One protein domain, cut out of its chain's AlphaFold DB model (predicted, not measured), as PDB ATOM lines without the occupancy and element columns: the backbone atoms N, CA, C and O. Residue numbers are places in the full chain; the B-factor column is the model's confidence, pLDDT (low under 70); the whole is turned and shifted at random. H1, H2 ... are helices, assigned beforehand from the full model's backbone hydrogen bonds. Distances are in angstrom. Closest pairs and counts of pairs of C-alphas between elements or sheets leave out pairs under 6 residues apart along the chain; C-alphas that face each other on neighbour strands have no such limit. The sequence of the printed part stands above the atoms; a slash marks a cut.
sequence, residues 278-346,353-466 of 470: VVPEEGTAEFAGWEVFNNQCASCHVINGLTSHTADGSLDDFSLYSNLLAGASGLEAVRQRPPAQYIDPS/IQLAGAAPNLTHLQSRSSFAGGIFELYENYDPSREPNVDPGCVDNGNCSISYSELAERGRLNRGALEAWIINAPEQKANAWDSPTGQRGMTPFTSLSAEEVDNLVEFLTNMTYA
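Overview. This is residues 278 to 346 and 353 to 466 of the 470 residues of the protein "Cytochrome c oxidase subunit 2" of Acidimicrobiaceae bacterium (UniProt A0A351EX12). What shape? It has little regular structure: H5 and H1 pack on H6, and loops reach H2 and H3 toward one end. What make-up? The printed part has 183 residues with six named helices, H1 to H6, under half of the residues, and no named strand: all helix. Size? It is only just loose: radius of gyration of the C-alphas 19.3 A, spans 59, 42 and 38 A.

Along the chain. Where? H5 is residues 415 to 428, 15.8 A long, from C-alpha 415 at (-1.605, -19.260, -1.585); H6 is residues 450 to 460, 15.4 A long, ending at C-alpha 460 at (-11.508, -18.633, 3.003). Others? H1 is 285 to 296, H2 318 to 321, H3 331 to 335, H4 404 to 410.

Arrangement. What touches H6? H5 does, closest C-alphas Glu 419 and Val 453, 6.7 A; H1 does, Gly 289 and Leu 456, 3.8 A. Backbones? O i to N i+4 within hydrogen-bond range: every pair in H1, H3, H6; 8 of 10 in H5; 1 of 3 in H4, with 2 of 4 for i+3.

Size, cuts and confidence. Cut? Residues 347 to 352 are not printed, C-alphas 346 and 353 being 9.1 A apart. Confidence? 71 residues are under 70.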
ATOM      1  N   VAL A 278     -20.556 -22.590   7.945       93.88
ATOM      2  CA  VAL A 278     -20.666 -22.631   9.409       93.88
ATOM      3  C   VAL A 278     -19.573 -21.779  10.044       93.88
ATOM      4  O   VAL A 278     -18.443 -21.713   9.555       93.88
ATOM      5  N   VAL A 279     -19.914 -21.109  11.150       92.12
ATOM      6  CA  VAL A 279     -18.963 -20.283  11.904       92.12
ATOM      7  C   VAL A 279     -17.837 -21.190  12.425       92.12
ATOM      8  O   VAL A 279     -18.143 -22.190  13.083       92.12
ATOM      9  N   PRO A 280     -16.555 -20.864  12.172       94.56
ATOM     10  CA  PRO A 280     -15.436 -21.644  12.697       94.56
ATOM     11  C   PRO A 280     -15.396 -21.683  14.234       94.56
ATOM     12  O   PRO A 280     -15.988 -20.843  14.911       94.56
ATOM     13  N   GLU A 281     -14.673 -22.647  14.806       94.31
ATOM     14  CA  GLU A 281     -14.542 -22.776  16.263       94.31
ATOM     15  C   GLU A 281     -13.749 -21.603  16.870       94.31
ATOM     16  O   GLU A 281     -12.679 -21.234  16.387       94.31
ATOM     17  N   GLU A 282     -14.247 -21.024  17.969       94.62
ATOM     18  CA  GLU A 282     -13.565 -19.922  18.654       94.62
ATOM     19  C   GLU A 282     -12.124 -20.293  19.051       94.62
ATOM     20  O   GLU A 282     -11.861 -21.317  19.682       94.62
ATOM     21  N   GLY A 283     -11.180 -19.402  18.740       93.44
ATOM     22  CA  GLY A 283      -9.767 -19.571  19.081       93.44
ATOM     23  C   GLY A 283      -8.925 -20.303  18.031       93.44
ATOM     24  O   GLY A 283      -7.728 -20.483  18.269       93.44
ATOM     25  N   THR A 284      -9.497 -20.688  16.885       96.25
ATOM     26  CA  THR A 284      -8.729 -21.157  15.722       96.25
ATOM     27  C   THR A 284      -8.300 -20.001  14.803       96.25
ATOM     28  O   THR A 284      -8.767 -18.865  14.945       96.25
ATOM     29  N   ALA A 285      -7.388 -20.276  13.863       95.44
ATOM     30  CA  ALA A 285      -6.945 -19.293  12.869       95.44
ATOM     31  C   ALA A 285      -8.090 -18.894  11.923       95.44
ATOM     32  O   ALA A 285      -8.241 -17.726  11.575       95.44
ATOM     33  N   GLU A 286      -8.951 -19.851  11.581       95.81
ATOM     34  CA  GLU A 286     -10.133 -19.666  10.745       95.81
ATOM     35  C   GLU A 286     -11.158 -18.748  11.417       95.81
ATOM     36  O   GLU A 286     -11.754 -17.911  10.746       95.81
ATOM     37  N   PHE A 287     -11.338 -18.834  12.742       96.81
ATOM     38  CA  PHE A 287     -12.214 -17.903  13.460       96.81
ATOM     39  C   PHE A 287     -11.665 -16.473  13.438       96.81
ATOM     40  O   PHE A 287     -12.398 -15.535  13.127       96.81
ATOM     41  N   ALA A 288     -10.364 -16.298  13.691       96.88
ATOM     42  CA  ALA A 288      -9.720 -14.990  13.568       96.88
ATOM     43  C   ALA A 288      -9.822 -14.443  12.129       96.88
ATOM     44  O   ALA A 288     -10.048 -13.250  11.920       96.88
ATOM     45  N   GLY A 289      -9.707 -15.318  11.128       96.00
ATOM     46  CA  GLY A 289      -9.892 -14.985   9.718       96.00
ATOM     47  C   GLY A 289     -11.318 -14.570   9.376       96.00
ATOM     48  O   GLY A 289     -11.516 -13.592   8.654       96.00
ATOM     49  N   TRP A 290     -12.312 -15.260   9.936       95.62
ATOM     50  CA  TRP A 290     -13.720 -14.889   9.828       95.62
ATOM     51  C   TRP A 290     -13.986 -13.504  10.434       95.62
ATOM     52  O   TRP A 290     -14.676 -12.697   9.811       95.62
ATOM     53  N   GLU A 291     -13.393 -13.164  11.585       95.12
ATOM     54  CA  GLU A 291     -13.521 -11.816  12.159       95.12
ATOM     55  C   GLU A 291     -12.932 -10.743  11.229       95.12
ATOM     56  O   GLU A 291     -13.533  -9.680  11.041       95.12
ATOM     57  N   VAL A 292     -11.777 -11.011  10.609       94.00
ATOM     58  CA  VAL A 292     -11.195 -10.114   9.597       94.00
ATOM     59  C   VAL A 292     -12.142  -9.972   8.406       94.00
ATOM     60  O   VAL A 292     -12.450  -8.848   8.003       94.00
ATOM     61  N   PHE A 293     -12.654 -11.085   7.878       93.25
ATOM     62  CA  PHE A 293     -13.594 -11.091   6.759       93.25
ATOM     63  C   PHE A 293     -14.851 -10.273   7.070       93.25
ATOM     64  O   PHE A 293     -15.230  -9.391   6.297       93.25
ATOM     65  N   ASN A 294     -15.472 -10.514   8.225       91.31
ATOM     66  CA  ASN A 294     -16.694  -9.838   8.639       91.31
ATOM     67  C   ASN A 294     -16.499  -8.318   8.776       91.31
ATOM     68  O   ASN A 294     -17.369  -7.533   8.411       91.31
ATOM     69  N   ASN A 295     -15.331  -7.883   9.251       89.00
ATOM     70  CA  ASN A 295     -15.047  -6.463   9.442       89.00
ATOM     71  C   ASN A 295     -14.608  -5.735   8.161       89.00
ATOM     72  O   ASN A 295     -14.817  -4.527   8.054       89.00
ATOM     73  N   GLN A 296     -13.963  -6.431   7.219       86.06
ATOM     74  CA  GLN A 296     -13.263  -5.797   6.091       86.06
ATOM     75  C   GLN A 296     -13.845  -6.145   4.716       86.06
ATOM     76  O   GLN A 296     -13.690  -5.371   3.772       86.06
ATOM     77  N   CYS A 297     -14.495  -7.301   4.584       85.19
ATOM     78  CA  CYS A 297     -14.902  -7.877   3.300       85.19
ATOM     79  C   CYS A 297     -16.421  -8.052   3.187       85.19
ATOM     80  O   CYS A 297     -16.975  -7.882   2.097       85.19
ATOM     81  N   ALA A 298     -17.095  -8.346   4.302       86.94
ATOM     82  CA  ALA A 298     -18.524  -8.641   4.337       86.94
ATOM     83  C   ALA A 298     -19.420  -7.448   3.988       86.94
ATOM     84  O   ALA A 298     -20.611  -7.635   3.826       86.94
ATOM     85  N   SER A 299     -18.885  -6.232   3.825       80.38
ATOM     86  CA  SER A 299     -19.636  -5.087   3.287       80.38
ATOM     87  C   SER A 299     -19.894  -5.179   1.779       80.38
ATOM     88  O   SER A 299     -20.793  -4.508   1.279       80.38
ATOM     89  N   CYS A 300     -19.132  -6.009   1.063       80.75
ATOM     90  CA  CYS A 300     -19.253  -6.195  -0.384       80.75
ATOM     91  C   CYS A 300     -19.499  -7.657  -0.767       80.75
ATOM     92  O   CYS A 300     -20.211  -7.925  -1.735       80.75
ATOM     93  N   HIS A 301     -18.873  -8.593  -0.050       87.31
ATOM     94  CA  HIS A 301     -18.953 -10.024  -0.319       87.31
ATOM     95  C   HIS A 301     -19.988 -10.707   0.573       87.31
ATOM     96  O   HIS A 301     -20.162 -10.339   1.734       87.31
ATOM     97  N   VAL A 302     -20.625 -11.735   0.016       89.19
ATOM     98  CA  VAL A 302     -21.579 -12.604   0.711       89.19
ATOM     99  C   VAL A 302     -20.916 -13.946   1.000       89.19
ATOM    100  O   VAL A 302     -20.233 -14.496   0.127       89.19
ATOM    101  N   ILE A 303     -21.138 -14.463   2.206       92.81
ATOM    102  CA  ILE A 303     -20.950 -15.872   2.556       92.81
ATOM    103  C   ILE A 303     -22.258 -16.343   3.187       92.81
ATOM    104  O   ILE A 303     -22.606 -15.904   4.287       92.81
ATOM    105  N   ASN A 304     -22.979 -17.205   2.475       91.62
ATOM    106  CA  ASN A 304     -24.289 -17.683   2.890       91.62
ATOM    107  C   ASN A 304     -24.179 -18.380   4.251       91.62
ATOM    108  O   ASN A 304     -23.237 -19.140   4.497       91.62
ATOM    109  N   GLY A 305     -25.099 -18.050   5.155       90.88
ATOM    110  CA  GLY A 305     -25.076 -18.510   6.544       90.88
ATOM    111  C   GLY A 305     -24.138 -17.744   7.487       90.88
ATOM    112  O   GLY A 305     -24.220 -17.952   8.696       90.88
ATOM    113  N   LEU A 306     -23.283 -16.829   7.001       91.56
ATOM    114  CA  LEU A 306     -22.332 -16.080   7.846       91.56
ATOM    115  C   LEU A 306     -22.439 -14.557   7.740       91.56
ATOM    116  O   LEU A 306     -22.186 -13.871   8.732       91.56
ATOM    117  N   THR A 307     -22.772 -14.015   6.568       87.94
ATOM    118  CA  THR A 307     -22.945 -12.566   6.364       87.94
ATOM    119  C   THR A 307     -24.404 -12.143   6.503       87.94
ATOM    120  O   THR A 307     -25.300 -12.981   6.521       87.94
ATOM    121  N   SER A 308     -24.648 -10.838   6.648       82.50
ATOM    122  CA  SER A 308     -25.994 -10.255   6.692       82.50
ATOM    123  C   SER A 308     -25.977  -8.886   6.018       82.50
ATOM    124  O   SER A 308     -25.496  -7.911   6.603       82.50
ATOM    125  N   HIS A 309     -26.564  -8.785   4.827       73.75
ATOM    126  CA  HIS A 309     -26.780  -7.517   4.114       73.75
ATOM    127  C   HIS A 309     -28.193  -6.954   4.278       73.75
ATOM    128  O   HIS A 309     -28.504  -5.866   3.784       73.75
ATOM    129  N   THR A 310     -29.069  -7.671   4.978       67.06
ATOM    130  CA  THR A 310     -30.455  -7.264   5.195       67.06
ATOM    131  C   THR A 310     -30.591  -6.292   6.370       67.06
ATOM    132  O   THR A 310     -29.831  -6.295   7.340       67.06
ATOM    133  N   ALA A 311     -31.592  -5.410   6.291       66.38
ATOM    134  CA  ALA A 311     -31.828  -4.395   7.320       66.38
ATOM    135  C   ALA A 311     -32.335  -4.980   8.653       66.38
ATOM    136  O   ALA A 311     -32.253  -4.309   9.682       66.38
ATOM    137  N   ASP A 312     -32.899  -6.189   8.631       74.50
ATOM    138  CA  ASP A 312     -33.396  -6.910   9.804       74.50
ATOM    139  C   ASP A 312     -32.344  -7.833  10.440       74.50
ATOM    140  O   ASP A 312     -32.604  -8.393  11.507       74.50
ATOM    141  N   GLY A 313     -31.148  -7.922   9.851       74.75
ATOM    142  CA  GLY A 313     -30.037  -8.706  10.382       74.75
ATOM    143  C   GLY A 313     -30.166 -10.208  10.125       74.75
ATOM    144  O   GLY A 313     -29.525 -10.991  10.825       74.75
ATOM    145  N   SER A 314     -31.040 -10.619   9.198       80.94
ATOM    146  CA  SER A 314     -31.104 -12.012   8.758       80.94
ATOM    147  C   SER A 314     -29.808 -12.396   8.051       80.94
ATOM    148  O   SER A 314     -29.257 -11.609   7.281       80.94
ATOM    149  N   LEU A 315     -29.338 -13.619   8.289       83.56
ATOM    150  CA  LEU A 315     -28.196 -14.141   7.547       83.56
ATOM    151  C   LEU A 315     -28.557 -14.252   6.066       83.56
ATOM    152  O   LEU A 315     -29.706 -14.542   5.726       83.56
ATOM    153  N   ASP A 316     -27.583 -13.972   5.211       81.56
ATOM    154  CA  ASP A 316     -27.762 -14.052   3.771       81.56
ATOM    155  C   ASP A 316     -27.938 -15.512   3.355       81.56
ATOM    156  O   ASP A 316     -27.198 -16.399   3.786       81.56
ATOM    157  N   ASP A 317     -28.905 -15.724   2.475       82.31
ATOM    158  CA  ASP A 317     -29.155 -16.955   1.743       82.31
ATOM    159  C   ASP A 317     -29.290 -16.609   0.249       82.31
ATOM    160  O   ASP A 317     -29.075 -15.468  -0.188       82.31
ATOM    161  N   PHE A 318     -29.687 -17.578  -0.571       83.31
ATOM    162  CA  PHE A 318     -29.864 -17.312  -1.992       83.31
ATOM    163  C   PHE A 318     -31.049 -16.388  -2.327       83.31
ATOM    164  O   PHE A 318     -31.085 -15.801  -3.414       83.31
ATOM    165  N   SER A 319     -31.981 -16.160  -1.393       77.31
ATOM    166  CA  SER A 319     -33.118 -15.254  -1.595       77.31
ATOM    167  C   SER A 319     -32.687 -13.797  -1.784       77.31
ATOM    168  O   SER A 319     -33.383 -13.048  -2.476       77.31
ATOM    169  N   LEU A 320     -31.499 -13.409  -1.297       76.31
ATOM    170  CA  LEU A 320     -30.884 -12.097  -1.544       76.31
ATOM    171  C   LEU A 320     -30.697 -11.803  -3.045       76.31
ATOM    172  O   LEU A 320     -30.747 -10.648  -3.472       76.31
ATOM    173  N   TYR A 321     -30.479 -12.843  -3.850       77.38
ATOM    174  CA  TYR A 321     -30.263 -12.733  -5.294       77.38
ATOM    175  C   TYR A 321     -31.561 -12.816  -6.094       77.38
ATOM    176  O   TYR A 321     -31.559 -12.565  -7.302       77.38
ATOM    177  N   SER A 322     -32.670 -13.143  -5.430       70.06
ATOM    178  CA  SER A 322     -33.971 -13.192  -6.071       70.06
ATOM    179  C   SER A 322     -34.414 -11.791  -6.505       70.06
ATOM    180  O   SER A 322     -34.218 -10.784  -5.823       70.06
ATOM    181  N   ASN A 323     -35.101 -11.722  -7.642       58.38
ATOM    182  CA  ASN A 323     -35.797 -10.503  -8.060       58.38
ATOM    183  C   ASN A 323     -37.183 -10.373  -7.395       58.38
ATOM    184  O   ASN A 323     -38.012  -9.564  -7.838       58.38
ATOM    185  N   LEU A 324     -37.457 -11.165  -6.345       53.94
ATOM    186  CA  LEU A 324     -38.692 -11.105  -5.567       53.94
ATOM    187  C   LEU A 324     -38.722  -9.810  -4.751       53.94
ATOM    188  O   LEU A 324     -38.283  -9.723  -3.609       53.94
ATOM    189  N   LEU A 325     -39.319  -8.769  -5.322       45.97
ATOM    190  CA  LEU A 325     -39.781  -7.646  -4.518       45.97
ATOM    191  C   LEU A 325     -41.029  -8.049  -3.736       45.97
ATOM    192  O   LEU A 325     -41.983  -8.589  -4.307       45.97
ATOM    193  N   ALA A 326     -41.071  -7.667  -2.459       39.41
ATOM    194  CA  ALA A 326     -42.288  -7.666  -1.660       39.41
ATOM    195  C   ALA A 326     -43.423  -6.950  -2.427       39.41
ATOM    196  O   ALA A 326     -43.424  -5.727  -2.573       39.41
ATOM    197  N   GLY A 327     -44.384  -7.723  -2.949       40.19
ATOM    198  CA  GLY A 327     -45.565  -7.217  -3.660       40.19
ATOM    199  C   GLY A 327     -45.617  -7.444  -5.178       40.19
ATOM    200  O   GLY A 327     -46.607  -7.042  -5.791       40.19
ATOM    201  N   ALA A 328     -44.627  -8.093  -5.804       48.03
ATOM    202  CA  ALA A 328     -44.773  -8.574  -7.183       48.03
ATOM    203  C   ALA A 328     -45.718  -9.791  -7.218       48.03
ATOM    204  O   ALA A 328     -45.449 -10.820  -6.606       48.03
ATOM    205  N   SER A 329     -46.855  -9.681  -7.910       42.09
ATOM    206  CA  SER A 329     -47.799 -10.794  -8.054       42.09
ATOM    207  C   SER A 329     -47.488 -11.605  -9.315       42.09
ATOM    208  O   SER A 329     -47.824 -11.170 -10.418       42.09
ATOM    209  N   GLY A 330     -46.896 -12.787  -9.139       55.12
ATOM    210  CA  GLY A 330     -46.709 -13.798 -10.187       55.12
ATOM    211  C   GLY A 330     -45.246 -14.041 -10.567       55.12
ATOM    212  O   GLY A 330     -44.524 -13.103 -10.896       55.12
ATOM    213  N   LEU A 331     -44.851 -15.316 -10.570       58.19
ATOM    214  CA  LEU A 331     -43.507 -15.820 -10.884       58.19
ATOM    215  C   LEU A 331     -42.960 -15.304 -12.225       58.19
ATOM    216  O   LEU A 331     -41.818 -14.871 -12.313       58.19
ATOM    217  N   GLU A 332     -43.801 -15.246 -13.259       60.53
ATOM    218  CA  GLU A 332     -43.401 -14.757 -14.586       60.53
ATOM    219  C   GLU A 332     -42.989 -13.271 -14.571       60.53
ATOM    220  O   GLU A 332     -42.042 -12.861 -15.241       60.53
ATOM    221  N   ALA A 333     -43.665 -12.447 -13.762       57.44
ATOM    222  CA  ALA A 333     -43.332 -11.030 -13.619       57.44
ATOM    223  C   ALA A 333     -42.037 -10.814 -12.819       57.44
ATOM    224  O   ALA A 333     -41.338  -9.826 -13.044       57.44
ATOM    225  N   VAL A 334     -41.724 -11.736 -11.902       59.97
ATOM    226  CA  VAL A 334     -40.452 -11.782 -11.170       59.97
ATOM    227  C   VAL A 334     -39.326 -12.187 -12.115       59.97
ATOM    228  O   VAL A 334     -38.325 -11.479 -12.195       59.97
ATOM    229  N   ARG A 335     -39.525 -13.251 -12.904       62.38
ATOM    230  CA  ARG A 335     -38.548 -13.712 -13.889       62.38
ATOM    231  C   ARG A 335     -38.196 -12.624 -14.875       62.38
ATOM    232  O   ARG A 335     -37.028 -12.295 -14.997       62.38
ATOM    233  N   GLN A 336     -39.163 -12.014 -15.555       64.50
ATOM    234  CA  GLN A 336     -38.848 -11.052 -16.617       64.50
ATOM    235  C   GLN A 336     -38.217  -9.744 -16.128       64.50
ATOM    236  O   GLN A 336     -37.780  -8.932 -16.948       64.50
ATOM    237  N   ARG A 337     -38.138  -9.526 -14.814       66.62
ATOM    238  CA  ARG A 337     -37.530  -8.331 -14.254       66.62
ATOM    239  C   ARG A 337     -36.013  -8.519 -14.145       66.62
ATOM    240  O   ARG A 337     -35.578  -9.318 -13.327       66.62
ATOM    241  N   PRO A 338     -35.200  -7.799 -14.941       64.06
ATOM    242  CA  PRO A 338     -33.751  -7.836 -14.783       64.06
ATOM    243  C   PRO A 338     -33.367  -7.375 -13.374       64.06
ATOM    244  O   PRO A 338     -34.107  -6.557 -12.807       64.06
ATOM    245  N   PRO A 339     -32.231  -7.865 -12.826       62.59
ATOM    246  CA  PRO A 339     -31.744  -7.431 -11.527       62.59
ATOM    247  C   PRO A 339     -31.796  -5.916 -11.446       62.59
ATOM    248  O   PRO A 339     -31.459  -5.219 -12.412       62.59
ATOM    249  N   ALA A 340     -32.310  -5.419 -10.316       54.25
ATOM    250  CA  ALA A 340     -32.400  -3.990 -10.087       54.25
ATOM    251  C   ALA A 340     -31.026  -3.385 -10.380       54.25
ATOM    252  O   ALA A 340     -30.005  -3.883  -9.907       54.25
ATOM    253  N   GLN A 341     -31.008  -2.339 -11.205       51.19
ATOM    254  CA  GLN A 341     -29.815  -1.533 -11.382       51.19
ATOM    255  C   GLN A 341     -29.390  -1.079  -9.984       51.19
ATOM    256  O   GLN A 341     -30.039  -0.213  -9.404       51.19
ATOM    257  N   TYR A 342     -28.303  -1.639  -9.447       46.72
ATOM    258  CA  TYR A 342     -27.600  -1.088  -8.283       46.72
ATOM    259  C   TYR A 342     -26.810   0.160  -8.714       46.72
ATOM    260  O   TYR A 342     -25.671   0.380  -8.327       46.72
ATOM    261  N   ILE A 343     -27.426   0.978  -9.564       41.44
ATOM    262  CA  ILE A 343     -26.983   2.320  -9.883       41.44
ATOM    263  C   ILE A 343     -27.521   3.154  -8.733       41.44
ATOM    264  O   ILE A 343     -28.737   3.184  -8.549       41.44
ATOM    265  N   ASP A 344     -26.648   3.815  -7.969       37.41
ATOM    266  CA  ASP A 344     -27.083   4.893  -7.078       37.41
ATOM    267  C   ASP A 344     -27.954   5.848  -7.913       37.41
ATOM    268  O   ASP A 344     -27.444   6.512  -8.825       37.41
ATOM    269  N   PRO A 345     -29.278   5.898  -7.678       38.91
ATOM    270  CA  PRO A 345     -30.158   6.679  -8.512       38.91
ATOM    271  C   PRO A 345     -30.042   8.169  -8.211       38.91
ATOM    272  O   PRO A 345     -30.816   8.905  -8.810       38.91
ATOM    273  N   SER A 346     -29.136   8.624  -7.325       40.25
ATOM    274  CA  SER A 346     -28.923  10.034  -6.987       40.25
ATOM    275  C   SER A 346     -28.744  10.896  -8.247       40.25
ATOM    276  O   SER A 346     -27.649  11.011  -8.805       40.25
ATOM    277  N   ILE A 353     -23.014   6.845 -11.297       48.69
ATOM    278  CA  ILE A 353     -21.874   5.963 -11.126       48.69
ATOM    279  C   ILE A 353     -22.353   4.580 -11.568       48.69
ATOM    280  O   ILE A 353     -23.147   3.933 -10.896       48.69
ATOM    281  N   GLN A 354     -21.960   4.200 -12.783       52.88
ATOM    282  CA  GLN A 354     -22.318   2.935 -13.425       52.88
ATOM    283  C   GLN A 354     -21.482   1.825 -12.796       52.88
ATOM    284  O   GLN A 354     -20.463   1.446 -13.364       52.88
ATOM    285  N   LEU A 355     -21.844   1.388 -11.593       54.06
ATOM    286  CA  LEU A 355     -21.118   0.350 -10.879       54.06
ATOM    287  C   LEU A 355     -22.033  -0.711 -10.328       54.06
ATOM    288  O   LEU A 355     -23.049  -0.412  -9.709       54.06
ATOM    289  N   ALA A 356     -21.601  -1.952 -10.482       54.09
ATOM    290  CA  ALA A 356     -22.110  -3.042  -9.691       54.09
ATOM    291  C   ALA A 356     -21.716  -2.821  -8.218       54.09
ATOM    292  O   ALA A 356     -20.577  -3.059  -7.827       54.09
ATOM    293  N   GLY A 357     -22.652  -2.360  -7.386       58.56
ATOM    294  CA  GLY A 357     -22.520  -2.339  -5.921       58.56
ATOM    295  C   GLY A 357     -22.559  -3.736  -5.283       58.56
ATOM    296  O   GLY A 357     -23.127  -3.893  -4.211       58.56
ATOM    297  N   ALA A 358     -22.035  -4.754  -5.973       68.38
ATOM    298  CA  ALA A 358     -22.065  -6.158  -5.587       68.38
ATOM    299  C   ALA A 358     -20.718  -6.818  -5.913       68.38
ATOM    300  O   ALA A 358     -20.093  -6.522  -6.938       68.38
ATOM    301  N   ALA A 359     -20.271  -7.717  -5.039       82.75
ATOM    302  CA  ALA A 359     -19.060  -8.503  -5.230       82.75
ATOM    303  C   ALA A 359     -19.387 -10.007  -5.278       82.75
ATOM    304  O   ALA A 359     -20.475 -10.414  -4.865       82.75
ATOM    305  N   PRO A 360     -18.462 -10.846  -5.785       89.50
ATOM    306  CA  PRO A 360     -18.648 -12.292  -5.839       89.50
ATOM    307  C   PRO A 360     -19.136 -12.895  -4.520       89.50
ATOM    308  O   PRO A 360     -18.567 -12.606  -3.468       89.50
ATOM    309  N   ASN A 361     -20.113 -13.800  -4.590       92.06
ATOM    310  CA  ASN A 361     -20.400 -14.716  -3.489       92.06
ATOM    311  C   ASN A 361     -19.148 -15.578  -3.241       92.06
ATOM    312  O   ASN A 361     -18.559 -16.094  -4.200       92.06
ATOM    313  N   LEU A 362     -18.694 -15.689  -1.996       94.50
ATOM    314  CA  LEU A 362     -17.473 -16.417  -1.641       94.50
ATOM    315  C   LEU A 362     -17.736 -17.728  -0.899       94.50
ATOM    316  O   LEU A 362     -16.763 -18.422  -0.631       94.50
ATOM    317  N   THR A 363     -19.002 -18.093  -0.655       94.88
ATOM    318  CA  THR A 363     -19.406 -19.292   0.108       94.88
ATOM    319  C   THR A 363     -18.622 -20.527  -0.318       94.88
ATOM    320  O   THR A 363     -17.978 -21.142   0.515       94.88
ATOM    321  N   HIS A 364     -18.551 -20.810  -1.623       94.44
ATOM    322  CA  HIS A 364     -17.796 -21.944  -2.167       94.44
ATOM    323  C   HIS A 364     -16.584 -21.506  -2.996       94.44
ATOM    324  O   HIS A 364     -16.388 -21.954  -4.125       94.44
ATOM    325  N   LEU A 365     -15.752 -20.600  -2.473       94.38
ATOM    326  CA  LEU A 365     -14.556 -20.135  -3.192       94.38
ATOM    327  C   LEU A 365     -13.646 -21.297  -3.639       94.38
ATOM    328  O   LEU A 365     -13.131 -21.266  -4.753       94.38
ATOM    329  N   GLN A 366     -13.482 -22.322  -2.802       91.25
ATOM    330  CA  GLN A 366     -12.584 -23.452  -3.067       91.25
ATOM    331  C   GLN A 366     -13.060 -24.411  -4.153       91.25
ATOM    332  O   GLN A 366     -12.267 -25.174  -4.691       91.25
ATOM    333  N   SER A 367     -14.343 -24.387  -4.510       90.69
ATOM    334  CA  SER A 367     -14.810 -25.212  -5.623       90.69
ATOM    335  C   SER A 367     -14.418 -24.623  -6.979       90.69
ATOM    336  O   SER A 367     -14.791 -25.188  -7.998       90.69
ATOM    337  N   ARG A 368     -13.751 -23.459  -7.009       91.94
ATOM    338  CA  ARG A 368     -13.401 -22.727  -8.229       91.94
ATOM    339  C   ARG A 368     -11.948 -22.954  -8.598       91.94
ATOM    340  O   ARG A 368     -11.078 -23.000  -7.736       91.94
ATOM    341  N   SER A 369     -11.659 -23.001  -9.891       90.62
ATOM    342  CA  SER A 369     -10.275 -23.077 -10.369       90.62
ATOM    343  C   SER A 369      -9.576 -21.720 -10.410       90.62
ATOM    344  O   SER A 369      -8.362 -21.653 -10.250       90.62
ATOM    345  N   SER A 370     -10.334 -20.634 -10.566       90.50
ATOM    346  CA  SER A 370      -9.828 -19.274 -10.722       90.50
ATOM    347  C   SER A 370     -10.537 -18.267  -9.823       90.50
ATOM    348  O   SER A 370     -11.641 -18.481  -9.318       90.50
ATOM    349  N   PHE A 371      -9.898 -17.118  -9.639       89.44
ATOM    350  CA  PHE A 371     -10.460 -15.981  -8.925       89.44
ATOM    351  C   PHE A 371     -10.120 -14.667  -9.638       89.44
ATOM    352  O   PHE A 371      -9.499 -14.633 -10.697       89.44
ATOM    353  N   ALA A 372     -10.589 -13.557  -9.066       85.56
ATOM    354  CA  ALA A 372     -10.292 -12.209  -9.540       85.56
ATOM    355  C   ALA A 372     -10.700 -11.915 -11.003       85.56
ATOM    356  O   ALA A 372     -10.017 -11.137 -11.658       85.56
ATOM    357  N   GLY A 373     -11.853 -12.391 -11.475       82.31
ATOM    358  CA  GLY A 373     -12.277 -12.163 -12.867       82.31
ATOM    359  C   GLY A 373     -11.632 -13.148 -13.841       82.31
ATOM    360  O   GLY A 373     -11.384 -12.786 -14.978       82.31
ATOM    361  N   GLY A 374     -11.291 -14.352 -13.367       86.06
ATOM    362  CA  GLY A 374     -10.725 -15.444 -14.166       86.06
ATOM    363  C   GLY A 374      -9.206 -15.391 -14.368       86.06
ATOM    364  O   GLY A 374      -8.617 -16.408 -14.699       86.06
ATOM    365  N   ILE A 375      -8.563 -14.255 -14.076       86.69
ATOM    366  CA  ILE A 375      -7.150 -14.002 -14.416       86.69
ATOM    367  C   ILE A 375      -6.117 -14.758 -13.565       86.69
ATOM    368  O   ILE A 375      -4.954 -14.864 -13.959       86.69
ATOM    369  N   PHE A 376      -6.489 -15.216 -12.365       87.50
ATOM    370  CA  PHE A 376      -5.580 -15.935 -11.470       87.50
ATOM    371  C   PHE A 376      -6.110 -17.328 -11.185       87.50
ATOM    372  O   PHE A 376      -7.252 -17.482 -10.755       87.50
ATOM    373  N   GLU A 377      -5.244 -18.323 -11.347       89.06
ATOM    374  CA  GLU A 377      -5.518 -19.692 -10.924       89.06
ATOM    375  C   GLU A 377      -5.404 -19.790  -9.396       89.06
ATOM    376  O   GLU A 377      -4.373 -19.437  -8.808       89.06
ATOM    377  N   LEU A 378      -6.481 -20.257  -8.762       90.88
ATOM    378  CA  LEU A 378      -6.573 -20.497  -7.322       90.88
ATOM    379  C   LEU A 378      -5.695 -21.680  -6.906       90.88
ATOM    380  O   LEU A 378      -5.159 -21.690  -5.801       90.88
ATOM    381  N   TYR A 379      -5.500 -22.637  -7.811       89.00
ATOM    382  CA  TYR A 379      -4.672 -23.817  -7.613       89.00
ATOM    383  C   TYR A 379      -3.461 -23.794  -8.546       89.00
ATOM    384  O   TYR A 379      -3.527 -23.329  -9.682       89.00
ATOM    385  N   GLU A 380      -2.324 -24.280  -8.063       84.19
ATOM    386  CA  GLU A 380      -1.129 -24.426  -8.882       84.19
ATOM    387  C   GLU A 380      -1.278 -25.603  -9.850       84.19
ATOM    388  O   GLU A 380      -1.782 -26.669  -9.496       84.19
ATOM    389  N   ASN A 381      -0.765 -25.427 -11.070       75.62
ATOM    390  CA  ASN A 381      -0.650 -26.528 -12.018       75.62
ATOM    391  C   ASN A 381       0.222 -27.643 -11.430       75.62
ATOM    392  O   ASN A 381       1.255 -27.376 -10.805       75.62
ATOM    393  N   TYR A 382      -0.173 -28.888 -11.684       70.12
ATOM    394  CA  TYR A 382       0.578 -30.054 -11.245       70.12
ATOM    395  C   TYR A 382       2.012 -30.035 -11.806       70.12
ATOM    396  O   TYR A 382       2.224 -29.948 -13.018       70.12
ATOM    397  N   ASP A 383       3.003 -30.132 -10.914       68.38
ATOM    398  CA  ASP A 383       4.426 -30.202 -11.256       68.38
ATOM    399  C   ASP A 383       5.005 -31.552 -10.790       68.38
ATOM    400  O   ASP A 383       5.319 -31.718  -9.602       68.38
ATOM    401  N   PRO A 384       5.229 -32.515 -11.708       66.12
ATOM    402  CA  PRO A 384       5.726 -33.845 -11.357       66.12
ATOM    403  C   PRO A 384       7.136 -33.828 -10.745       66.12
ATOM    404  O   PRO A 384       7.553 -34.810 -10.133       66.12
ATOM    405  N   SER A 385       7.896 -32.734 -10.894       70.25
ATOM    406  CA  SER A 385       9.214 -32.590 -10.265       70.25
ATOM    407  C   SER A 385       9.133 -32.251  -8.775       70.25
ATOM    408  O   SER A 385      10.062 -32.559  -8.023       70.25
ATOM    409  N   ARG A 386       8.026 -31.636  -8.346       66.69
ATOM    410  CA  ARG A 386       7.768 -31.255  -6.952       66.69
ATOM    411  C   ARG A 386       6.917 -32.287  -6.227       66.69
ATOM    412  O   ARG A 386       7.118 -32.494  -5.033       66.69
ATOM    413  N   GLU A 387       6.026 -32.963  -6.948       63.59
ATOM    414  CA  GLU A 387       5.034 -33.878  -6.376       63.59
ATOM    415  C   GLU A 387       5.090 -35.280  -7.012       63.59
ATOM    416  O   GLU A 387       4.095 -35.774  -7.533       63.59
ATOM    417  N   PRO A 388       6.233 -35.992  -6.941       62.41
ATOM    418  CA  PRO A 388       6.434 -37.251  -7.668       62.41
ATOM    419  C   PRO A 388       5.546 -38.418  -7.198       62.41
ATOM    420  O   PRO A 388       5.566 -39.479  -7.818       62.41
ATOM    421  N   ASN A 389       4.814 -38.253  -6.090       62.41
ATOM    422  CA  ASN A 389       3.972 -39.285  -5.475       62.41
ATOM    423  C   ASN A 389       2.468 -38.953  -5.519       62.41
ATOM    424  O   ASN A 389       1.680 -39.697  -4.937       62.41
ATOM    425  N   VAL A 390       2.071 -37.844  -6.149       61.66
ATOM    426  CA  VAL A 390       0.661 -37.492  -6.356       61.66
ATOM    427  C   VAL A 390       0.267 -38.010  -7.735       61.66
ATOM    428  O   VAL A 390       0.936 -37.701  -8.713       61.66
ATOM    429  N   ASP A 391      -0.777 -38.837  -7.822       61.47
ATOM    430  CA  ASP A 391      -1.354 -39.227  -9.113       61.47
ATOM    431  C   ASP A 391      -2.255 -38.087  -9.600       61.47
ATOM    432  O   ASP A 391      -3.314 -37.882  -9.023       61.47
ATOM    433  N   PRO A 392      -1.888 -37.317 -10.626       62.59
ATOM    434  CA  PRO A 392      -2.669 -36.164 -11.067       62.59
ATOM    435  C   PRO A 392      -3.973 -36.536 -11.795       62.59
ATOM    436  O   PRO A 392      -4.646 -35.632 -12.274       62.59
ATOM    437  N   GLY A 393      -4.329 -37.824 -11.915       58.66
ATOM    438  CA  GLY A 393      -5.559 -38.252 -12.589       58.66
ATOM    439  C   GLY A 393      -5.452 -38.170 -14.112       58.66
ATOM    440  O   GLY A 393      -6.343 -37.660 -14.782       58.66
ATOM    441  N   CYS A 394      -4.331 -38.629 -14.677       55.69
ATOM    442  CA  CYS A 394      -4.096 -38.548 -16.119       55.69
ATOM    443  C   CYS A 394      -5.105 -39.411 -16.900       55.69
ATOM    444  O   CYS A 394      -5.162 -40.628 -16.715       55.69
ATOM    445  N   VAL A 395      -5.816 -38.810 -17.853       47.44
ATOM    446  CA  VAL A 395      -6.443 -39.546 -18.962       47.44
ATOM    447  C   VAL A 395      -5.399 -39.821 -20.049       47.44
ATOM    448  O   VAL A 395      -4.467 -39.036 -20.245       47.44
ATOM    449  N   ASP A 396      -5.519 -40.971 -20.721       35.94
ATOM    450  CA  ASP A 396      -4.599 -41.462 -21.756       35.94
ATOM    451  C   ASP A 396      -4.286 -40.363 -22.784       35.94
ATOM    452  O   ASP A 396      -5.134 -40.083 -23.621       35.94
ATOM    453  N   ASN A 397      -3.108 -39.726 -22.669       42.25
ATOM    454  CA  ASN A 397      -2.418 -38.831 -23.629       42.25
ATOM    455  C   ASN A 397      -1.299 -37.990 -22.968       42.25
ATOM    456  O   ASN A 397      -0.636 -37.205 -23.646       42.25
ATOM    457  N   GLY A 398      -1.035 -38.161 -21.666       41.50
ATOM    458  CA  GLY A 398       0.101 -37.523 -20.984       41.50
ATOM    459  C   GLY A 398      -0.144 -36.077 -20.547       41.50
ATOM    460  O   GLY A 398       0.790 -35.438 -20.066       41.50
ATOM    461  N   ASN A 399      -1.380 -35.580 -20.679       51.38
ATOM    462  CA  ASN A 399      -1.836 -34.392 -19.970       51.38
ATOM    463  C   ASN A 399      -2.463 -34.833 -18.644       51.38
ATOM    464  O   ASN A 399      -3.338 -35.696 -18.611       51.38
ATOM    465  N   CYS A 400      -1.954 -34.285 -17.556       56.78
ATOM    466  CA  CYS A 400      -2.201 -34.753 -16.209       56.78
ATOM    467  C   CYS A 400      -2.651 -33.551 -15.383       56.78
ATOM    468  O   CYS A 400      -1.830 -32.693 -15.054       56.78
ATOM    469  N   SER A 401      -3.945 -33.470 -15.090       62.34
ATOM    470  CA  SER A 401      -4.549 -32.363 -14.351       62.34
ATOM    471  C   SER A 401      -5.644 -32.889 -13.437       62.34
ATOM    472  O   SER A 401      -6.463 -33.695 -13.871       62.34
ATOM    473  N   ILE A 402      -5.671 -32.376 -12.209       70.62
ATOM    474  CA  ILE A 402      -6.709 -32.673 -11.221       70.62
ATOM    475  C   ILE A 402      -8.071 -32.294 -11.811       70.62
ATOM    476  O   ILE A 402      -8.209 -31.226 -12.414       70.62
ATOM    477  N   SER A 403      -9.060 -33.180 -11.664       77.50
ATOM    478  CA  SER A 403     -10.423 -32.901 -12.115       77.50
ATOM    479  C   SER A 403     -10.984 -31.691 -11.371       77.50
ATOM    480  O   SER A 403     -10.690 -31.491 -10.194       77.50
ATOM    481  N   TYR A 404     -11.837 -30.904 -12.028       83.94
ATOM    482  CA  TYR A 404     -12.459 -29.728 -11.416       83.94
ATOM    483  C   TYR A 404     -13.179 -30.065 -10.101       83.94
ATOM    484  O   TYR A 404     -13.077 -29.325  -9.127       83.94
ATOM    485  N   SER A 405     -13.856 -31.216 -10.059       83.00
ATOM    486  CA  SER A 405     -14.573 -31.712  -8.878       83.00
ATOM    487  C   SER A 405     -13.658 -32.060  -7.702       83.00
ATOM    488  O   SER A 405     -14.101 -32.045  -6.560       83.00
ATOM    489  N   GLU A 406     -12.381 -32.333  -7.963       82.56
ATOM    490  CA  GLU A 406     -11.397 -32.736  -6.958       82.56
ATOM    491  C   GLU A 406     -10.466 -31.591  -6.519       82.56
ATOM    492  O   GLU A 406      -9.597 -31.794  -5.667       82.56
ATOM    493  N   LEU A 407     -10.602 -30.388  -7.094       83.81
ATOM    494  CA  LEU A 407      -9.689 -29.267  -6.832       83.81
ATOM    495  C   LEU A 407      -9.625 -28.896  -5.350       83.81
ATOM    496  O   LEU A 407      -8.533 -28.704  -4.821       83.81
ATOM    497  N   ALA A 408     -10.772 -28.856  -4.670       84.06
ATOM    498  CA  ALA A 408     -10.842 -28.513  -3.253       84.06
ATOM    499  C   ALA A 408     -10.095 -29.521  -2.361       84.06
ATOM    500  O   ALA A 408      -9.460 -29.129  -1.387       84.06
ATOM    501  N   GLU A 409     -10.136 -30.808  -2.711       83.44
ATOM    502  CA  GLU A 409      -9.577 -31.889  -1.892       83.44
ATOM    503  C   GLU A 409      -8.102 -32.169  -2.196       83.44
ATOM    504  O   GLU A 409      -7.329 -32.545  -1.312       83.44
ATOM    505  N   ARG A 410      -7.713 -32.045  -3.469       81.06
ATOM    506  CA  ARG A 410      -6.424 -32.535  -3.982       81.06
ATOM    507  C   ARG A 410      -5.540 -31.426  -4.538       81.06
ATOM    508  O   ARG A 410      -4.339 -31.639  -4.704       81.06
ATOM    509  N   GLY A 411      -6.118 -30.273  -4.864       80.75
ATOM    510  CA  GLY A 411      -5.408 -29.150  -5.456       80.75
ATOM    511  C   GLY A 411      -4.440 -28.499  -4.474       80.75
ATOM    512  O   GLY A 411      -4.755 -28.272  -3.306       80.75
ATOM    513  N   ARG A 412      -3.252 -28.126  -4.960       85.81
ATOM    514  CA  ARG A 412      -2.325 -27.291  -4.192       85.81
ATOM    515  C   ARG A 412      -2.709 -25.828  -4.362       85.81
ATOM    516  O   ARG A 412      -2.589 -25.286  -5.456       85.81
ATOM    517  N   LEU A 413      -3.183 -25.196  -3.292       89.00
ATOM    518  CA  LEU A 413      -3.580 -23.791  -3.316       89.00
ATOM    519  C   LEU A 413      -2.400 -22.895  -3.719       89.00
ATOM    520  O   LEU A 413      -1.328 -22.943  -3.111       89.00
ATOM    521  N   ASN A 414      -2.632 -21.998  -4.673       90.94
ATOM    522  CA  ASN A 414      -1.725 -20.919  -5.041       90.94
ATOM    523  C   ASN A 414      -1.780 -19.783  -4.005       90.94
ATOM    524  O   ASN A 414      -2.135 -18.637  -4.296       90.94
ATOM    525  N   ARG A 415      -1.445 -20.126  -2.757       91.50
ATOM    526  CA  ARG A 415      -1.605 -19.260  -1.585       91.50
ATOM    527  C   ARG A 415      -0.919 -17.911  -1.762       91.50
ATOM    528  O   ARG A 415      -1.527 -16.876  -1.523       91.50
ATOM    529  N   GLY A 416       0.315 -17.915  -2.269       90.19
ATOM    530  CA  GLY A 416       1.079 -16.686  -2.480       90.19
ATOM    531  C   GLY A 416       0.426 -15.729  -3.484       90.19
ATOM    532  O   GLY A 416       0.496 -14.517  -3.292       90.19
ATOM    533  N   ALA A 417      -0.234 -16.240  -4.531       88.69
ATOM    534  CA  ALA A 417      -0.989 -15.394  -5.454       88.69
ATOM    535  C   ALA A 417      -2.265 -14.845  -4.805       88.69
ATOM    536  O   ALA A 417      -2.582 -13.674  -5.005       88.69
ATOM    537  N   LEU A 418      -2.962 -15.655  -4.001       90.19
ATOM    538  CA  LEU A 418      -4.159 -15.227  -3.274       90.19
ATOM    539  C   LEU A 418      -3.840 -14.135  -2.238       90.19
ATOM    540  O   LEU A 418      -4.487 -13.091  -2.230       90.19
ATOM    541  N   GLU A 419      -2.802 -14.319  -1.422       90.06
ATOM    542  CA  GLU A 419      -2.330 -13.320  -0.452       90.06
ATOM    543  C   GLU A 419      -1.870 -12.034  -1.150       90.06
ATOM    544  O   GLU A 419      -2.251 -10.927  -0.760       90.06
ATOM    545  N   ALA A 420      -1.084 -12.164  -2.226       85.81
ATOM    546  CA  ALA A 420      -0.629 -11.017  -3.006       85.81
ATOM    547  C   ALA A 420      -1.800 -10.253  -3.632       85.81
ATOM    548  O   ALA A 420      -1.761  -9.021  -3.671       85.81
ATOM    549  N   TRP A 421      -2.833 -10.966  -4.087       84.56
ATOM    550  CA  TRP A 421      -4.065 -10.372  -4.579       84.56
ATOM    551  C   TRP A 421      -4.811  -9.629  -3.471       84.56
ATOM    552  O   TRP A 421      -5.157  -8.471  -3.663       84.56
ATOM    553  N   ILE A 422      -5.003 -10.227  -2.292       85.06
ATOM    554  CA  ILE A 422      -5.685  -9.575  -1.161       85.06
ATOM    555  C   ILE A 422      -4.985  -8.264  -0.764       85.06
ATOM    556  O   ILE A 422      -5.647  -7.248  -0.550       85.06
ATOM    557  N   ILE A 423      -3.650  -8.261  -0.722       80.75
ATOM    558  CA  ILE A 423      -2.858  -7.093  -0.310       80.75
ATOM    559  C   ILE A 423      -2.767  -6.034  -1.426       80.75
ATOM    560  O   ILE A 423      -2.909  -4.841  -1.157       80.75
ATOM    561  N   ASN A 424      -2.535  -6.449  -2.679       71.88
ATOM    562  CA  ASN A 424      -2.186  -5.562  -3.802       71.88
ATOM    563  C   ASN A 424      -3.214  -5.562  -4.950       71.88
ATOM    564  O   ASN A 424      -2.881  -5.172  -6.074       71.88
ATOM    565  N   ALA A 425      -4.463  -5.961  -4.695       65.62
ATOM    566  CA  ALA A 425      -5.528  -6.021  -5.700       65.62
ATOM    567  C   ALA A 425      -5.634  -4.787  -6.628       65.62
ATOM    568  O   ALA A 425      -5.830  -4.978  -7.832       65.62
ATOM    569  N   PRO A 426      -5.490  -3.529  -6.154       59.12
ATOM    570  CA  PRO A 426      -5.614  -2.355  -7.021       59.12
ATOM    571  C   PRO A 426      -4.450  -2.165  -8.000       59.12
ATOM    572  O   PRO A 426      -4.635  -1.508  -9.017       59.12
ATOM    573  N   GLU A 427      -3.253  -2.683  -7.698       58.72
ATOM    574  CA  GLU A 427      -2.080  -2.579  -8.583       58.72
ATOM    575  C   GLU A 427      -2.025  -3.731  -9.596       58.72
ATOM    576  O   GLU A 427      -1.475  -3.577 -10.685       58.72
ATOM    577  N   GLN A 428      -2.621  -4.877  -9.257       60.34
ATOM    578  CA  GLN A 428      -2.691  -6.053 -10.127       60.34
ATOM    579  C   GLN A 428      -3.894  -6.055 -11.085       60.34
ATOM    580  O   GLN A 428      -3.965  -6.901 -11.973       60.34
ATOM    581  N   LYS A 429      -4.814  -5.091 -10.965       61.72
ATOM    582  CA  LYS A 429      -5.881  -4.842 -11.945       61.72
ATOM    583  C   LYS A 429      -5.881  -3.391 -12.393       61.72
ATOM    584  O   LYS A 429      -5.599  -2.493 -11.614       61.72
ATOM    585  N   ALA A 430      -6.393  -3.131 -13.593       52.03
ATOM    586  CA  ALA A 430      -6.842  -1.786 -13.971       52.03
ATOM    587  C   ALA A 430      -8.102  -1.321 -13.189       52.03
ATOM    588  O   ALA A 430      -8.663  -0.268 -13.489       52.03
ATOM    589  N   ASN A 431      -8.502  -2.060 -12.137       54.88
ATOM    590  CA  ASN A 431      -9.475  -1.690 -11.101       54.88
ATOM    591  C   ASN A 431      -8.885  -0.648 -10.137       54.88
ATOM    592  O   ASN A 431      -9.207  -0.668  -8.950       54.88
ATOM    593  N   ALA A 432      -7.982   0.210 -10.618       49.31
ATOM    594  CA  ALA A 432      -7.399   1.254  -9.806       49.31
ATOM    595  C   ALA A 432      -8.548   2.056  -9.199       49.31
ATOM    596  O   ALA A 432      -9.350   2.653  -9.922       49.31
ATOM    597  N   TRP A 433      -8.619   2.013  -7.871       51.34
ATOM    598  CA  TRP A 433      -9.387   2.934  -7.059       51.34
ATOM    599  C   TRP A 433      -9.356   4.320  -7.709       51.34
ATOM    600  O   TRP A 433      -8.286   4.932  -7.819       51.34
ATOM    601  N   ASP A 434     -10.505   4.809  -8.180       54.84
ATOM    602  CA  ASP A 434     -10.577   6.140  -8.773       54.84
ATOM    603  C   ASP A 434     -10.591   7.203  -7.673       54.84
ATOM    604  O   ASP A 434     -11.589   7.825  -7.327       54.84
ATOM    605  N   SER A 435      -9.426   7.426  -7.075       41.78
ATOM    606  CA  SER A 435      -9.225   8.586  -6.215       41.78
ATOM    607  C   SER A 435      -9.523   9.859  -7.028       41.78
ATOM    608  O   SER A 435      -8.945  10.019  -8.110       41.78
ATOM    609  N   PRO A 436     -10.405  10.769  -6.563       45.72
ATOM    610  CA  PRO A 436     -10.822  10.955  -5.171       45.72
ATOM    611  C   PRO A 436     -12.225  10.429  -4.808       45.72
ATOM    612  O   PRO A 436     -12.633  10.617  -3.665       45.72
ATOM    613  N   THR A 437     -12.978   9.828  -5.735       53.09
ATOM    614  CA  THR A 437     -14.360   9.368  -5.485       53.09
ATOM    615  C   THR A 437     -14.411   8.020  -4.789       53.09
ATOM    616  O   THR A 437     -15.283   7.815  -3.951       53.09
ATOM    617  N   GLY A 438     -13.461   7.130  -5.084       53.56
ATOM    618  CA  GLY A 438     -13.316   5.888  -4.338       53.56
ATOM    619  C   GLY A 438     -14.451   4.895  -4.527       53.56
ATOM    620  O   GLY A 438     -14.808   4.160  -3.612       53.56
ATOM    621  N   GLN A 439     -15.077   4.917  -5.697       52.91
ATOM    622  CA  GLN A 439     -16.312   4.172  -5.903       52.91
ATOM    623  C   GLN A 439     -16.060   2.808  -6.542       52.91
ATOM    624  O   GLN A 439     -16.915   1.942  -6.435       52.91
ATOM    625  N   ARG A 440     -14.884   2.584  -7.154       56.50
ATOM    626  CA  ARG A 440     -14.579   1.401  -7.982       56.50
ATOM    627  C   ARG A 440     -13.443   0.549  -7.443       56.50
ATOM    628  O   ARG A 440     -12.393   1.080  -7.093       56.50
ATOM    629  N   GLY A 441     -13.616  -0.768  -7.552       58.47
ATOM    630  CA  GLY A 441     -12.571  -1.754  -7.283       58.47
ATOM    631  C   GLY A 441     -12.408  -2.098  -5.803       58.47
ATOM    632  O   GLY A 441     -13.052  -1.525  -4.930       58.47
ATOM    633  N   MET A 442     -11.543  -3.072  -5.533       66.94
ATOM    634  CA  MET A 442     -11.163  -3.453  -4.173       66.94
ATOM    635  C   MET A 442     -10.284  -2.344  -3.585       66.94
ATOM    636  O   MET A 442      -9.362  -1.878  -4.253       66.94
ATOM    637  N   THR A 443     -10.555  -1.898  -2.360       63.78
ATOM    638  CA  THR A 443      -9.691  -0.935  -1.665       63.78
ATOM    639  C   THR A 443      -8.334  -1.570  -1.353       63.78
ATOM    640  O   THR A 443      -8.305  -2.735  -0.963       63.78
ATOM    641  N   PRO A 444      -7.205  -0.845  -1.473       63.38
ATOM    642  CA  PRO A 444      -5.928  -1.362  -1.000       63.38
ATOM    643  C   PRO A 444      -5.986  -1.595   0.514       63.38
ATOM    644  O   PRO A 444      -6.134  -0.645   1.289       63.38
ATOM    645  N   PHE A 445      -5.826  -2.845   0.942       70.69
ATOM    646  CA  PHE A 445      -5.807  -3.217   2.354       70.69
ATOM    647  C   PHE A 445      -4.417  -2.989   2.950       70.69
ATOM    648  O   PHE A 445      -3.684  -3.912   3.283       70.69
ATOM    649  N   THR A 446      -4.042  -1.718   3.095       68.75
ATOM    650  CA  THR A 446      -2.767  -1.333   3.735       68.75
ATOM    651  C   THR A 446      -2.803  -1.433   5.262       68.75
ATOM    652  O   THR A 446      -1.770  -1.281   5.911       68.75
ATOM    653  N   SER A 447      -3.983  -1.673   5.843       77.12
ATOM    654  CA  SER A 447      -4.193  -1.807   7.286       77.12
ATOM    655  C   SER A 447      -4.086  -3.238   7.807       77.12
ATOM    656  O   SER A 447      -3.946  -3.392   9.016       77.12
ATOM    657  N   LEU A 448      -4.160  -4.255   6.941       86.88
ATOM    658  CA  LEU A 448      -4.058  -5.652   7.359       86.88
ATOM    659  C   LEU A 448      -2.597  -6.017   7.639       86.88
ATOM    660  O   LEU A 448      -1.704  -5.783   6.821       86.88
ATOM    661  N   SER A 449      -2.352  -6.601   8.804       92.19
ATOM    662  CA  SER A 449      -1.093  -7.252   9.143       92.19
ATOM    663  C   SER A 449      -0.931  -8.569   8.376       92.19
ATOM    664  O   SER A 449      -1.896  -9.155   7.893       92.19
ATOM    665  N   ALA A 450       0.307  -9.063   8.283       91.31
ATOM    666  CA  ALA A 450       0.577 -10.344   7.629       91.31
ATOM    667  C   ALA A 450      -0.172 -11.513   8.295       91.31
ATOM    668  O   ALA A 450      -0.623 -12.410   7.599       91.31
ATOM    669  N   GLU A 451      -0.338 -11.475   9.621       94.62
ATOM    670  CA  GLU A 451      -1.084 -12.486  10.382       94.62
ATOM    671  C   GLU A 451      -2.591 -12.424  10.095       94.62
ATOM    672  O   GLU A 451      -3.229 -13.457   9.934       94.62
ATOM    673  N   GLU A 452      -3.169 -11.226   9.958       94.88
ATOM    674  CA  GLU A 452      -4.579 -11.078   9.567       94.88
ATOM    675  C   GLU A 452      -4.840 -11.584   8.144       94.88
ATOM    676  O   GLU A 452      -5.877 -12.192   7.901       94.88
ATOM    677  N   VAL A 453      -3.905 -11.361   7.213       93.38
ATOM    678  CA  VAL A 453      -3.999 -11.913   5.851       93.38
ATOM    679  C   VAL A 453      -3.899 -13.437   5.877       93.38
ATOM    680  O   VAL A 453      -4.690 -14.099   5.211       93.38
ATOM    681  N   ASP A 454      -2.973 -13.987   6.663       94.88
ATOM    682  CA  ASP A 454      -2.786 -15.432   6.820       94.88
ATOM    683  C   ASP A 454      -4.060 -16.096   7.364       94.88
ATOM    684  O   ASP A 454      -4.608 -17.000   6.736       94.88
ATOM    685  N   ASN A 455      -4.605 -15.565   8.463       96.19
ATOM    686  CA  ASN A 455      -5.851 -16.037   9.065       96.19
ATOM    687  C   ASN A 455      -7.044 -15.905   8.104       96.19
ATOM    688  O   ASN A 455      -7.861 -16.816   8.004       96.19
ATOM    689  N   LEU A 456      -7.150 -14.789   7.370       95.62
ATOM    690  CA  LEU A 456      -8.204 -14.590   6.371       95.62
ATOM    691  C   LEU A 456      -8.137 -15.645   5.262       95.62
ATOM    692  O   LEU A 456      -9.174 -16.157   4.842       95.62
ATOM    693  N   VAL A 457      -6.935 -15.970   4.785       95.00
ATOM    694  CA  VAL A 457      -6.755 -17.029   3.791       95.00
ATOM    695  C   VAL A 457      -7.122 -18.384   4.381       95.00
ATOM    696  O   VAL A 457      -7.890 -19.091   3.739       95.00
ATOM    697  N   GLU A 458      -6.680 -18.707   5.604       95.38
ATOM    698  CA  GLU A 458      -7.084 -19.946   6.289       95.38
ATOM    699  C   GLU A 458      -8.604 -20.075   6.389       95.38
ATOM    700  O   GLU A 458      -9.147 -21.136   6.095       95.38
ATOM    701  N   PHE A 459      -9.302 -18.994   6.743       96.12
ATOM    702  CA  PHE A 459     -10.760 -18.984   6.766       96.12
ATOM    703  C   PHE A 459     -11.344 -19.277   5.381       96.12
ATOM    704  O   PHE A 459     -12.095 -20.234   5.225       96.12
ATOM    705  N   LEU A 460     -10.966 -18.503   4.359       94.81
ATOM    706  CA  LEU A 460     -11.508 -18.633   3.003       94.81
ATOM    707  C   LEU A 460     -11.207 -19.993   2.348       94.81
ATOM    708  O   LEU A 460     -11.908 -20.387   1.413       94.81
ATOM    709  N   THR A 461     -10.165 -20.693   2.805       92.25
ATOM    710  CA  THR A 461      -9.711 -21.970   2.238       92.25
ATOM    711  C   THR A 461      -9.956 -23.172   3.144       92.25
ATOM    712  O   THR A 461      -9.480 -24.260   2.839       92.25
ATOM    713  N   ASN A 462     -10.655 -23.014   4.263       92.00
ATOM    714  CA  ASN A 462     -11.037 -24.143   5.114       92.00
ATOM    715  C   ASN A 462     -12.462 -23.969   5.661       92.00
ATOM    716  O   ASN A 462     -12.777 -24.443   6.754       92.00
ATOM    717  N   MET A 463     -13.331 -23.273   4.919       92.50
ATOM    718  CA  MET A 463     -14.740 -23.149   5.290       92.50
ATOM    719  C   MET A 463     -15.386 -24.529   5.385       92.50
ATOM    720  O   MET A 463     -15.225 -25.381   4.512       92.50
ATOM    721  N   THR A 464     -16.139 -24.718   6.462       92.94
ATOM    722  CA  THR A 464     -16.968 -25.903   6.671       92.94
ATOM    723  C   THR A 464     -18.419 -25.543   6.411       92.94
ATOM    724  O   THR A 464     -18.813 -24.388   6.582       92.94
ATOM    725  N   TYR A 465     -19.200 -26.527   5.985       93.19
ATOM    726  CA  TYR A 465     -20.584 -26.327   5.581       93.19
ATOM    727  C   TYR A 465     -21.515 -27.162   6.450       93.19
ATOM    728  O   TYR A 465     -21.104 -28.187   7.003       93.19
ATOM    729  N   ALA A 466     -22.755 -26.706   6.590       88.56
ATOM    730  CA  ALA A 466     -23.775 -27.451   7.306       88.56
ATOM    731  C   ALA A 466     -23.990 -28.818   6.635       88.56
ATOM    732  O   ALA A 466     -23.934 -28.935   5.411       88.56
TER     733      ALA A 466